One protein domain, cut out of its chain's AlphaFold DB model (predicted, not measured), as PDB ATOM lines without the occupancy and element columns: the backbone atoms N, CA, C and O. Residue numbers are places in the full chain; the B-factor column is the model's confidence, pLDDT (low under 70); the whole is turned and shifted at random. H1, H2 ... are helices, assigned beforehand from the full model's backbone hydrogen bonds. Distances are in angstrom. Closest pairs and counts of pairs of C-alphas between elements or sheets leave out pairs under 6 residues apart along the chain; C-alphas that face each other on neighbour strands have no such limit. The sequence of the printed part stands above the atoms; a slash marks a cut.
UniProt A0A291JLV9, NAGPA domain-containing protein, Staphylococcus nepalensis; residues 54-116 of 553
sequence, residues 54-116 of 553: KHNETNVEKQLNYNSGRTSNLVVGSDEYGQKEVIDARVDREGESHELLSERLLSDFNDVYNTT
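AT A GLANCE: This is residues 54 to 116 of the 553 residues of the protein "NAGPA domain-containing protein" of Staphylococcus nepalensis (UniProt A0A291JLV9). The model is a flat, loose zigzag of three helices: long H1 and short H2 make a narrow V, a helical hairpin, then residues 89 to 100 fold back as a loop to H3, which touches no helix. Residues 56 to 61 and 64 to 70 stand free. The printed part has 63 residues, with H1, H2, H3 in that order and no named strand, class all helix; the radius of gyration of the C-alphas is 14.9 A, and the spans are 40 by 36 by 15 A.

IN THESE COORDINATES: Find C-alpha 60 at (-25.256, -46.201, 33.650); from there H1 runs 23.9 A to residue 76. H2 is residues 83 to 88. H3, residues 101 to 115, runs 21.1 A to C-alpha 115 at (-40.922, -59.850, 14.501).

HOW THE PARTS SIT: H1, with residues 74 to 76 alone, touches H2 at a shallow tilt of 23 degrees, opposite ways; the closest C-alphas, of Val 75 and Lys 84, are 5.1 A apart. H2 and H3 are close but not clearly touching, the closest C-alphas, of Val 86 and Leu 101, being 7.4 A apart. H1 and H3 are apart. In H1, H2 and H3 every O i to N i+4 pair is within hydrogen-bond range.

THE WHOLE: The C-alphas farthest apart, of Glu 57 and Tyr 113, are 41.1 A apart. The printed part has no cut, and the link H2 to H3 is long. Low pLDDT, under 70, includes residues 75 to 82 and 108 to 116.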
ATOM      1  N   LYS A  54     -21.752 -49.779  37.005       91.69
ATOM      2  CA  LYS A  54     -20.836 -48.642  37.156       91.69
ATOM      3  C   LYS A  54     -20.416 -48.103  35.782       91.69
ATOM      4  O   LYS A  54     -20.114 -48.880  34.882       91.69
ATOM      5  N   HIS A  55     -20.353 -46.784  35.639       88.12
ATOM      6  CA  HIS A  55     -19.864 -46.099  34.442       88.12
ATOM      7  C   HIS A  55     -18.981 -44.924  34.876       88.12
ATOM      8  O   HIS A  55     -19.490 -43.932  35.393       88.12
ATOM      9  N   ASN A  56     -17.660 -45.044  34.708       90.50
ATOM     10  CA  ASN A  56     -16.671 -44.101  35.250       90.50
ATOM     11  C   ASN A  56     -16.887 -43.841  36.760       90.50
ATOM     12  O   ASN A  56     -16.960 -44.782  37.554       90.50
ATOM     13  N   GLU A  57     -17.011 -42.572  37.155       92.00
ATOM     14  CA  GLU A  57     -17.295 -42.136  38.530       92.00
ATOM     15  C   GLU A  57     -18.798 -42.167  38.882       92.00
ATOM     16  O   GLU A  57     -19.199 -41.772  39.977       92.00
ATOM     17  N   THR A  58     -19.650 -42.649  37.971       90.81
ATOM     18  CA  THR A  58     -21.109 -42.706  38.120       90.81
ATOM     19  C   THR A  58     -21.658 -44.112  37.813       90.81
ATOM     20  O   THR A  58     -20.936 -45.110  37.881       90.81
ATOM     21  N   ASN A  59     -22.956 -44.224  37.532       93.94
ATOM     22  CA  ASN A  59     -23.603 -45.434  37.032       93.94
ATOM     23  C   ASN A  59     -24.297 -45.178  35.685       93.94
ATOM     24  O   ASN A  59     -24.499 -44.028  35.283       93.94
ATOM     25  N   VAL A  60     -24.641 -46.260  34.984       87.62
ATOM     26  CA  VAL A  60     -25.256 -46.201  33.650       87.62
ATOM     27  C   VAL A  60     -26.582 -45.441  33.687       87.62
ATOM     28  O   VAL A  60     -26.811 -44.600  32.828       87.62
ATOM     29  N   GLU A  61     -27.414 -45.651  34.712       89.69
ATOM     30  CA  GLU A  61     -28.672 -44.908  34.898       89.69
ATOM     31  C   GLU A  61     -28.459 -43.386  34.886       89.69
ATOM     32  O   GLU A  61     -29.093 -42.665  34.117       89.69
ATOM     33  N   LYS A  62     -27.530 -42.879  35.702       84.44
ATOM     34  CA  LYS A  62     -27.224 -41.446  35.772       84.44
ATOM     35  C   LYS A  62     -26.675 -40.914  34.454       84.44
ATOM     36  O   LYS A  62     -27.005 -39.789  34.091       84.44
ATOM     37  N   GLN A  63     -25.858 -41.695  33.749       88.56
ATOM     38  CA  GLN A  63     -25.322 -41.282  32.455       88.56
ATOM     39  C   GLN A  63     -26.417 -41.210  31.382       88.56
ATOM     40  O   GLN A  63     -26.448 -40.249  30.614       88.56
ATOM     41  N   LEU A  64     -27.337 -42.179  31.355       83.81
ATOM     42  CA  LEU A  64     -28.495 -42.175  30.459       83.81
ATOM     43  C   LEU A  64     -29.420 -40.994  30.757       83.81
ATOM     44  O   LEU A  64     -29.786 -40.269  29.838       83.81
ATOM     45  N   ASN A  65     -29.716 -40.734  32.033       76.56
ATOM     46  CA  ASN A  65     -30.533 -39.589  32.445       76.56
ATOM     47  C   ASN A  65     -29.871 -38.252  32.082       76.56
ATOM     48  O   ASN A  65     -30.541 -37.335  31.613       76.56
ATOM     49  N   TYR A  66     -28.553 -38.138  32.266       79.56
ATOM     50  CA  TYR A  66     -27.791 -36.954  31.868       79.56
ATOM     51  C   TYR A  66     -27.829 -36.734  30.351       79.56
ATOM     52  O   TYR A  66     -28.089 -35.621  29.895       79.56
ATOM     53  N   ASN A  67     -27.604 -37.790  29.564       77.94
ATOM     54  CA  ASN A  67     -27.662 -37.716  28.106       77.94
ATOM     55  C   ASN A  67     -29.078 -37.387  27.618       77.94
ATOM     56  O   ASN A  67     -29.225 -36.491  26.795       77.94
ATOM     57  N   SER A  68     -30.109 -38.023  28.182       78.50
ATOM     58  CA  SER A  68     -31.513 -37.729  27.882       78.50
ATOM     59  C   SER A  68     -31.852 -36.268  28.179       78.50
ATOM     60  O   SER A  68     -32.358 -35.577  27.303       78.50
ATOM     61  N   GLY A  69     -31.469 -35.742  29.349       69.50
ATOM     62  CA  GLY A  69     -31.691 -34.334  29.689       69.50
ATOM     63  C   GLY A  69     -30.964 -33.356  28.760       69.50
ATOM     64  O   GLY A  69     -31.503 -32.298  28.435       69.50
ATOM     65  N   ARG A  70     -29.760 -33.703  28.281       78.38
ATOM     66  CA  ARG A  70     -29.053 -32.918  27.255       78.38
ATOM     67  C   ARG A  70     -29.790 -32.932  25.921       78.38
ATOM     68  O   ARG A  70     -29.958 -31.863  25.341       78.38
ATOM     69  N   THR A  71     -30.224 -34.103  25.455       74.44
ATOM     70  CA  THR A  71     -30.993 -34.244  24.214       74.44
ATOM     71  C   THR A  71     -32.302 -33.466  24.303       74.44
ATOM     72  O   THR A  71     -32.532 -32.590  23.479       74.44
ATOM     73  N   SER A  72     -33.097 -33.654  25.361       70.38
ATOM     74  CA  SER A  72     -34.353 -32.919  25.561       70.38
ATOM     75  C   SER A  72     -34.150 -31.404  25.605       70.38
ATOM     76  O   SER A  72     -34.918 -30.674  24.987       70.38
ATOM     77  N   ASN A  73     -33.094 -30.903  26.259       70.31
ATOM     78  CA  ASN A  73     -32.783 -29.468  26.240       70.31
ATOM     79  C   ASN A  73     -32.393 -28.954  24.847       70.31
ATOM     80  O   ASN A  73     -32.702 -27.811  24.514       70.31
ATOM     81  N   LEU A  74     -31.700 -29.760  24.036       71.00
ATOM     82  CA  LEU A  74     -31.357 -29.389  22.661       71.00
ATOM     83  C   LEU A  74     -32.595 -29.369  21.757       71.00
ATOM     84  O   LEU A  74     -32.703 -28.467  20.925       71.00
ATOM     85  N   VAL A  75     -33.511 -30.319  21.958       68.94
ATOM     86  CA  VAL A  75     -34.758 -30.488  21.197       68.94
ATOM     87  C   VAL A  75     -35.793 -29.413  21.545       68.94
ATOM     88  O   VAL A  75     -36.320 -28.770  20.646       68.94
ATOM     89  N   VAL A  76     -36.032 -29.157  22.837       66.62
ATOM     90  CA  VAL A  76     -37.055 -28.210  23.343       66.62
ATOM     91  C   VAL A  76     -36.521 -26.768  23.453       66.62
ATOM     92  O   VAL A  76     -37.265 -25.817  23.692       66.62
ATOM     93  N   GLY A  77     -35.211 -26.570  23.282       63.91
ATOM     94  CA  GLY A  77     -34.566 -25.262  23.366       63.91
ATOM     95  C   GLY A  77     -35.000 -24.296  22.256       63.91
ATOM     96  O   GLY A  77     -34.493 -24.394  21.137       63.91
ATOM     97  N   SER A  78     -35.901 -23.371  22.619       60.25
ATOM     98  CA  SER A  78     -36.367 -22.139  21.944       60.25
ATOM     99  C   SER A  78     -36.193 -22.063  20.420       60.25
ATOM    100  O   SER A  78     -35.630 -21.092  19.903       60.25
ATOM    101  N   ASP A  79     -36.665 -23.062  19.684       60.78
ATOM    102  CA  ASP A  79     -37.004 -22.850  18.281       60.78
ATOM    103  C   ASP A  79     -38.513 -22.536  18.217       60.78
ATOM    104  O   ASP A  79     -39.311 -23.136  18.935       60.78
ATOM    105  N   GLU A  80     -38.907 -21.518  17.450       57.94
ATOM    106  CA  GLU A  80     -40.311 -21.083  17.331       57.94
ATOM    107  C   GLU A  80     -41.174 -22.048  16.489       57.94
ATOM    108  O   GLU A  80     -42.365 -21.799  16.307       57.94
ATOM    109  N   TYR A  81     -40.607 -23.141  15.956       62.03
ATOM    110  CA  TYR A  81     -41.188 -23.891  14.834       62.03
ATOM    111  C   TYR A  81     -41.211 -25.428  14.993       62.03
ATOM    112  O   TYR A  81     -41.604 -26.115  14.052       62.03
ATOM    113  N   GLY A  82     -40.807 -25.986  16.138       67.44
ATOM    114  CA  GLY A  82     -40.816 -27.423  16.454       67.44
ATOM    115  C   GLY A  82     -39.901 -28.298  15.584       67.44
ATOM    116  O   GLY A  82     -40.024 -29.522  15.597       67.44
ATOM    117  N   GLN A  83     -38.990 -27.719  14.792       72.56
ATOM    118  CA  GLN A  83     -38.246 -28.481  13.778       72.56
ATOM    119  C   GLN A  83     -37.282 -29.499  14.391       72.56
ATOM    120  O   GLN A  83     -37.082 -30.574  13.823       72.56
ATOM    121  N   LYS A  84     -36.696 -29.189  15.551       76.31
ATOM    122  CA  LYS A  84     -35.786 -30.117  16.234       76.31
ATOM    123  C   LYS A  84     -36.502 -31.331  16.816       76.31
ATOM    124  O   LYS A  84     -35.929 -32.412  16.786       76.31
ATOM    125  N   GLU A  85     -37.745 -31.183  17.270       74.44
ATOM    126  CA  GLU A  85     -38.581 -32.308  17.717       74.44
ATOM    127  C   GLU A  85     -38.896 -33.248  16.547       74.44
ATOM    128  O   GLU A  85     -38.799 -34.465  16.674       74.44
ATOM    129  N   VAL A  86     -39.149 -32.688  15.359       75.38
ATOM    130  CA  VAL A  86     -39.351 -33.476  14.133       75.38
ATOM    131  C   VAL A  86     -38.074 -34.190  13.676       75.38
ATOM    132  O   VAL A  86     -38.179 -35.229  13.032       75.38
ATOM    133  N   ILE A  87     -36.880 -33.648  13.944       78.12
ATOM    134  CA  ILE A  87     -35.595 -34.310  13.644       78.12
ATOM    135  C   ILE A  87     -35.303 -35.416  14.666       78.12
ATOM    136  O   ILE A  87     -34.922 -36.512  14.270       78.12
ATOM    137  N   ASP A  88     -35.534 -35.154  15.953       79.88
ATOM    138  CA  ASP A  88     -35.377 -36.138  17.033       79.88
ATOM    139  C   ASP A  88     -36.310 -37.344  16.836       79.88
ATOM    140  O   ASP A  88     -35.893 -38.492  16.963       79.88
ATOM    141  N   ALA A  89     -37.541 -37.101  16.373       80.69
ATOM    142  CA  ALA A  89     -38.496 -38.152  16.034       80.69
ATOM    143  C   ALA A  89     -38.048 -39.076  14.876       80.69
ATOM    144  O   ALA A  89     -38.675 -40.113  14.658       80.69
ATOM    145  N   ARG A  90     -36.985 -38.737  14.123       83.19
ATOM    146  CA  ARG A  90     -36.440 -39.575  13.033       83.19
ATOM    147  C   ARG A  90     -35.422 -40.601  13.511       83.19
ATOM    148  O   ARG A  90     -34.842 -41.283  12.674       83.19
ATOM    149  N   VAL A  91     -35.191 -40.711  14.815       82.12
ATOM    150  CA  VAL A  91     -34.421 -41.818  15.383       82.12
ATOM    151  C   VAL A  91     -35.367 -43.001  15.605       82.12
ATOM    152  O   VAL A  91     -36.446 -42.851  16.195       82.12
ATOM    153  N   ASP A  92     -35.019 -44.159  15.050       77.88
ATOM    154  CA  ASP A  92     -35.766 -45.400  15.263       77.88
ATOM    155  C   ASP A  92     -35.429 -46.038  16.620       77.88
ATOM    156  O   ASP A  92     -34.681 -45.486  17.434       77.88
ATOM    157  N   ARG A  93     -36.050 -47.178  16.928       68.56
ATOM    158  CA  ARG A  93     -35.855 -47.850  18.223       68.56
ATOM    159  C   ARG A  93     -34.488 -48.531  18.364       68.56
ATOM    160  O   ARG A  93     -34.068 -48.790  19.493       68.56
ATOM    161  N   GLU A  94     -33.810 -48.818  17.260       72.62
ATOM    162  CA  GLU A  94     -32.446 -49.343  17.217       72.62
ATOM    163  C   GLU A  94     -31.408 -48.225  17.444       72.62
ATOM    164  O   GLU A  94     -30.256 -48.506  17.783       72.62
ATOM    165  N   GLY A  95     -31.839 -46.961  17.369       71.88
ATOM    166  CA  GLY A  95     -31.012 -45.778  17.584       71.88
ATOM    167  C   GLY A  95     -30.412 -45.212  16.297       71.88
ATOM    168  O   GLY A  95     -29.542 -44.341  16.374       71.88
ATOM    169  N   GLU A  96     -30.872 -45.675  15.135       77.31
ATOM    170  CA  GLU A  96     -30.453 -45.199  13.821       77.31
ATOM    171  C   GLU A  96     -31.290 -43.986  13.393       77.31
ATOM    172  O   GLU A  96     -32.492 -43.891  13.647       77.31
ATOM    173  N   SER A  97     -30.639 -43.013  12.756       83.75
ATOM    174  CA  SER A  97     -31.274 -41.765  12.319       83.75
ATOM    175  C   SER A  97     -31.665 -41.836  10.845       83.75
ATOM    176  O   SER A  97     -30.858 -42.232  10.007       83.75
ATOM    177  N   HIS A  98     -32.884 -41.398  10.524       76.31
ATOM    178  CA  HIS A  98     -33.440 -41.417   9.167       76.31
ATOM    179  C   HIS A  98     -33.577 -40.011   8.570       76.31
ATOM    180  O   HIS A  98     -33.784 -39.031   9.295       76.31
ATOM    181  N   GLU A  99     -33.507 -39.897   7.237       77.44
ATOM    182  CA  GLU A  99     -33.661 -38.602   6.562       77.44
ATOM    183  C   GLU A  99     -35.087 -38.073   6.717       77.44
ATOM    184  O   GLU A  99     -35.278 -36.888   7.011       77.44
ATOM    185  N   LEU A 100     -36.093 -38.942   6.594       73.69
ATOM    186  CA  LEU A 100     -37.503 -38.602   6.776       73.69
ATOM    187  C   LEU A 100     -38.126 -39.343   7.963       73.69
ATOM    188  O   LEU A 100     -37.858 -40.515   8.211       73.69
ATOM    189  N   LEU A 101     -39.069 -38.688   8.652       74.25
ATOM    190  CA  LEU A 101     -39.874 -39.342   9.694       74.25
ATOM    191  C   LEU A 101     -40.619 -40.573   9.147       74.25
ATOM    192  O   LEU A 101     -40.789 -41.563   9.851       74.25
ATOM    193  N   SER A 102     -41.037 -40.528   7.879       66.38
ATOM    194  CA  SER A 102     -41.682 -41.655   7.199       66.38
ATOM    195  C   SER A 102     -40.772 -42.872   7.056       66.38
ATOM    196  O   SER A 102     -41.265 -43.990   7.131       66.38
ATOM    197  N   GLU A 103     -39.467 -42.673   6.867       70.19
ATOM    198  CA  GLU A 103     -38.489 -43.759   6.732       70.19
ATOM    199  C   GLU A 103     -38.207 -44.411   8.082       70.19
ATOM    200  O   GLU A 103     -38.252 -45.632   8.181       70.19
ATOM    201  N   ARG A 104     -38.072 -43.607   9.145       85.75
ATOM    202  CA  ARG A 104     -38.016 -44.107  10.526       85.75
ATOM    203  C   ARG A 104     -39.254 -44.920  10.876       85.75
ATOM    204  O   ARG A 104     -39.148 -46.002  11.441       85.75
ATOM    205  N   LEU A 105     -40.444 -44.401  10.557       74.06
ATOM    206  CA  LEU A 105     -41.693 -45.128  10.787       74.06
ATOM    207  C   LEU A 105     -41.709 -46.429   9.986       74.06
ATOM    208  O   LEU A 105     -42.072 -47.457  10.539       74.06
ATOM    209  N   LEU A 106     -41.284 -46.407   8.723       68.31
ATOM    210  CA  LEU A 106     -41.181 -47.604   7.892       68.31
ATOM    211  C   LEU A 106     -40.191 -48.629   8.473       68.31
ATOM    212  O   LEU A 106     -40.522 -49.807   8.490       68.31
ATOM    213  N   SER A 107     -39.032 -48.194   8.979       72.25
ATOM    214  CA  SER A 107     -38.040 -49.038   9.666       72.25
ATOM    215  C   SER A 107     -38.662 -49.727  10.883       72.25
ATOM    216  O   SER A 107     -38.770 -50.953  10.929       72.25
ATOM    217  N   ASP A 108     -39.232 -48.931  11.796       67.19
ATOM    218  CA  ASP A 108     -39.922 -49.428  12.985       67.19
ATOM    219  C   ASP A 108     -41.068 -50.383  12.627       67.19
ATOM    220  O   ASP A 108     -41.210 -51.434  13.253       67.19
ATOM    221  N   PHE A 109     -41.893 -50.043  11.634       65.44
ATOM    222  CA  PHE A 109     -43.028 -50.866  11.225       65.44
ATOM    223  C   PHE A 109     -42.594 -52.159  10.543       65.44
ATOM    224  O   PHE A 109     -43.207 -53.186  10.814       65.44
ATOM    225  N   ASN A 110     -41.559 -52.140   9.703       62.31
ATOM    226  CA  ASN A 110     -41.039 -53.337   9.044       62.31
ATOM    227  C   ASN A 110     -40.469 -54.318  10.061       62.31
ATOM    228  O   ASN A 110     -40.764 -55.511  10.005       62.31
ATOM    229  N   ASP A 111     -39.712 -53.820  11.033       63.31
ATOM    230  CA  ASP A 111     -39.190 -54.668  12.088       63.31
ATOM    231  C   ASP A 111     -40.309 -55.176  12.990       63.31
ATOM    232  O   ASP A 111     -40.256 -56.329  13.400       63.31
ATOM    233  N   VAL A 112     -41.346 -54.373  13.286       58.97
ATOM    234  CA  VAL A 112     -42.528 -54.871  14.007       58.97
ATOM    235  C   VAL A 112     -43.119 -55.995  13.171       58.97
ATOM    236  O   VAL A 112     -43.124 -57.122  13.642       58.97
ATOM    237  N   TYR A 113     -43.488 -55.734  11.915       55.81
ATOM    238  CA  TYR A 113     -44.096 -56.682  10.977       55.81
ATOM    239  C   TYR A 113     -43.342 -58.022  10.883       55.81
ATOM    240  O   TYR A 113     -43.964 -59.084  10.953       55.81
ATOM    241  N   ASN A 114     -42.008 -57.982  10.811       53.28
ATOM    242  CA  ASN A 114     -41.148 -59.163  10.689       53.28
ATOM    243  C   ASN A 114     -40.935 -59.930  12.008       53.28
ATOM    244  O   ASN A 114     -40.635 -61.127  11.974       53.28
ATOM    245  N   THR A 115     -41.094 -59.267  13.157       53.53
ATOM    246  CA  THR A 115     -40.922 -59.850  14.501       53.53
ATOM    247  C   THR A 115     -42.238 -60.180  15.209       53.53
ATOM    248  O   THR A 115     -42.206 -60.762  16.291       53.53
ATOM    249  N   THR A 116     -43.397 -59.846  14.626       56.72
ATOM    250  CA  THR A 116     -44.689 -60.055  15.298       56.72
ATOM    251  C   THR A 116     -45.022 -61.535  15.526       56.72
ATOM    252  O   THR A 116     -44.794 -62.398  14.675       56.72
TER     253      THR A 116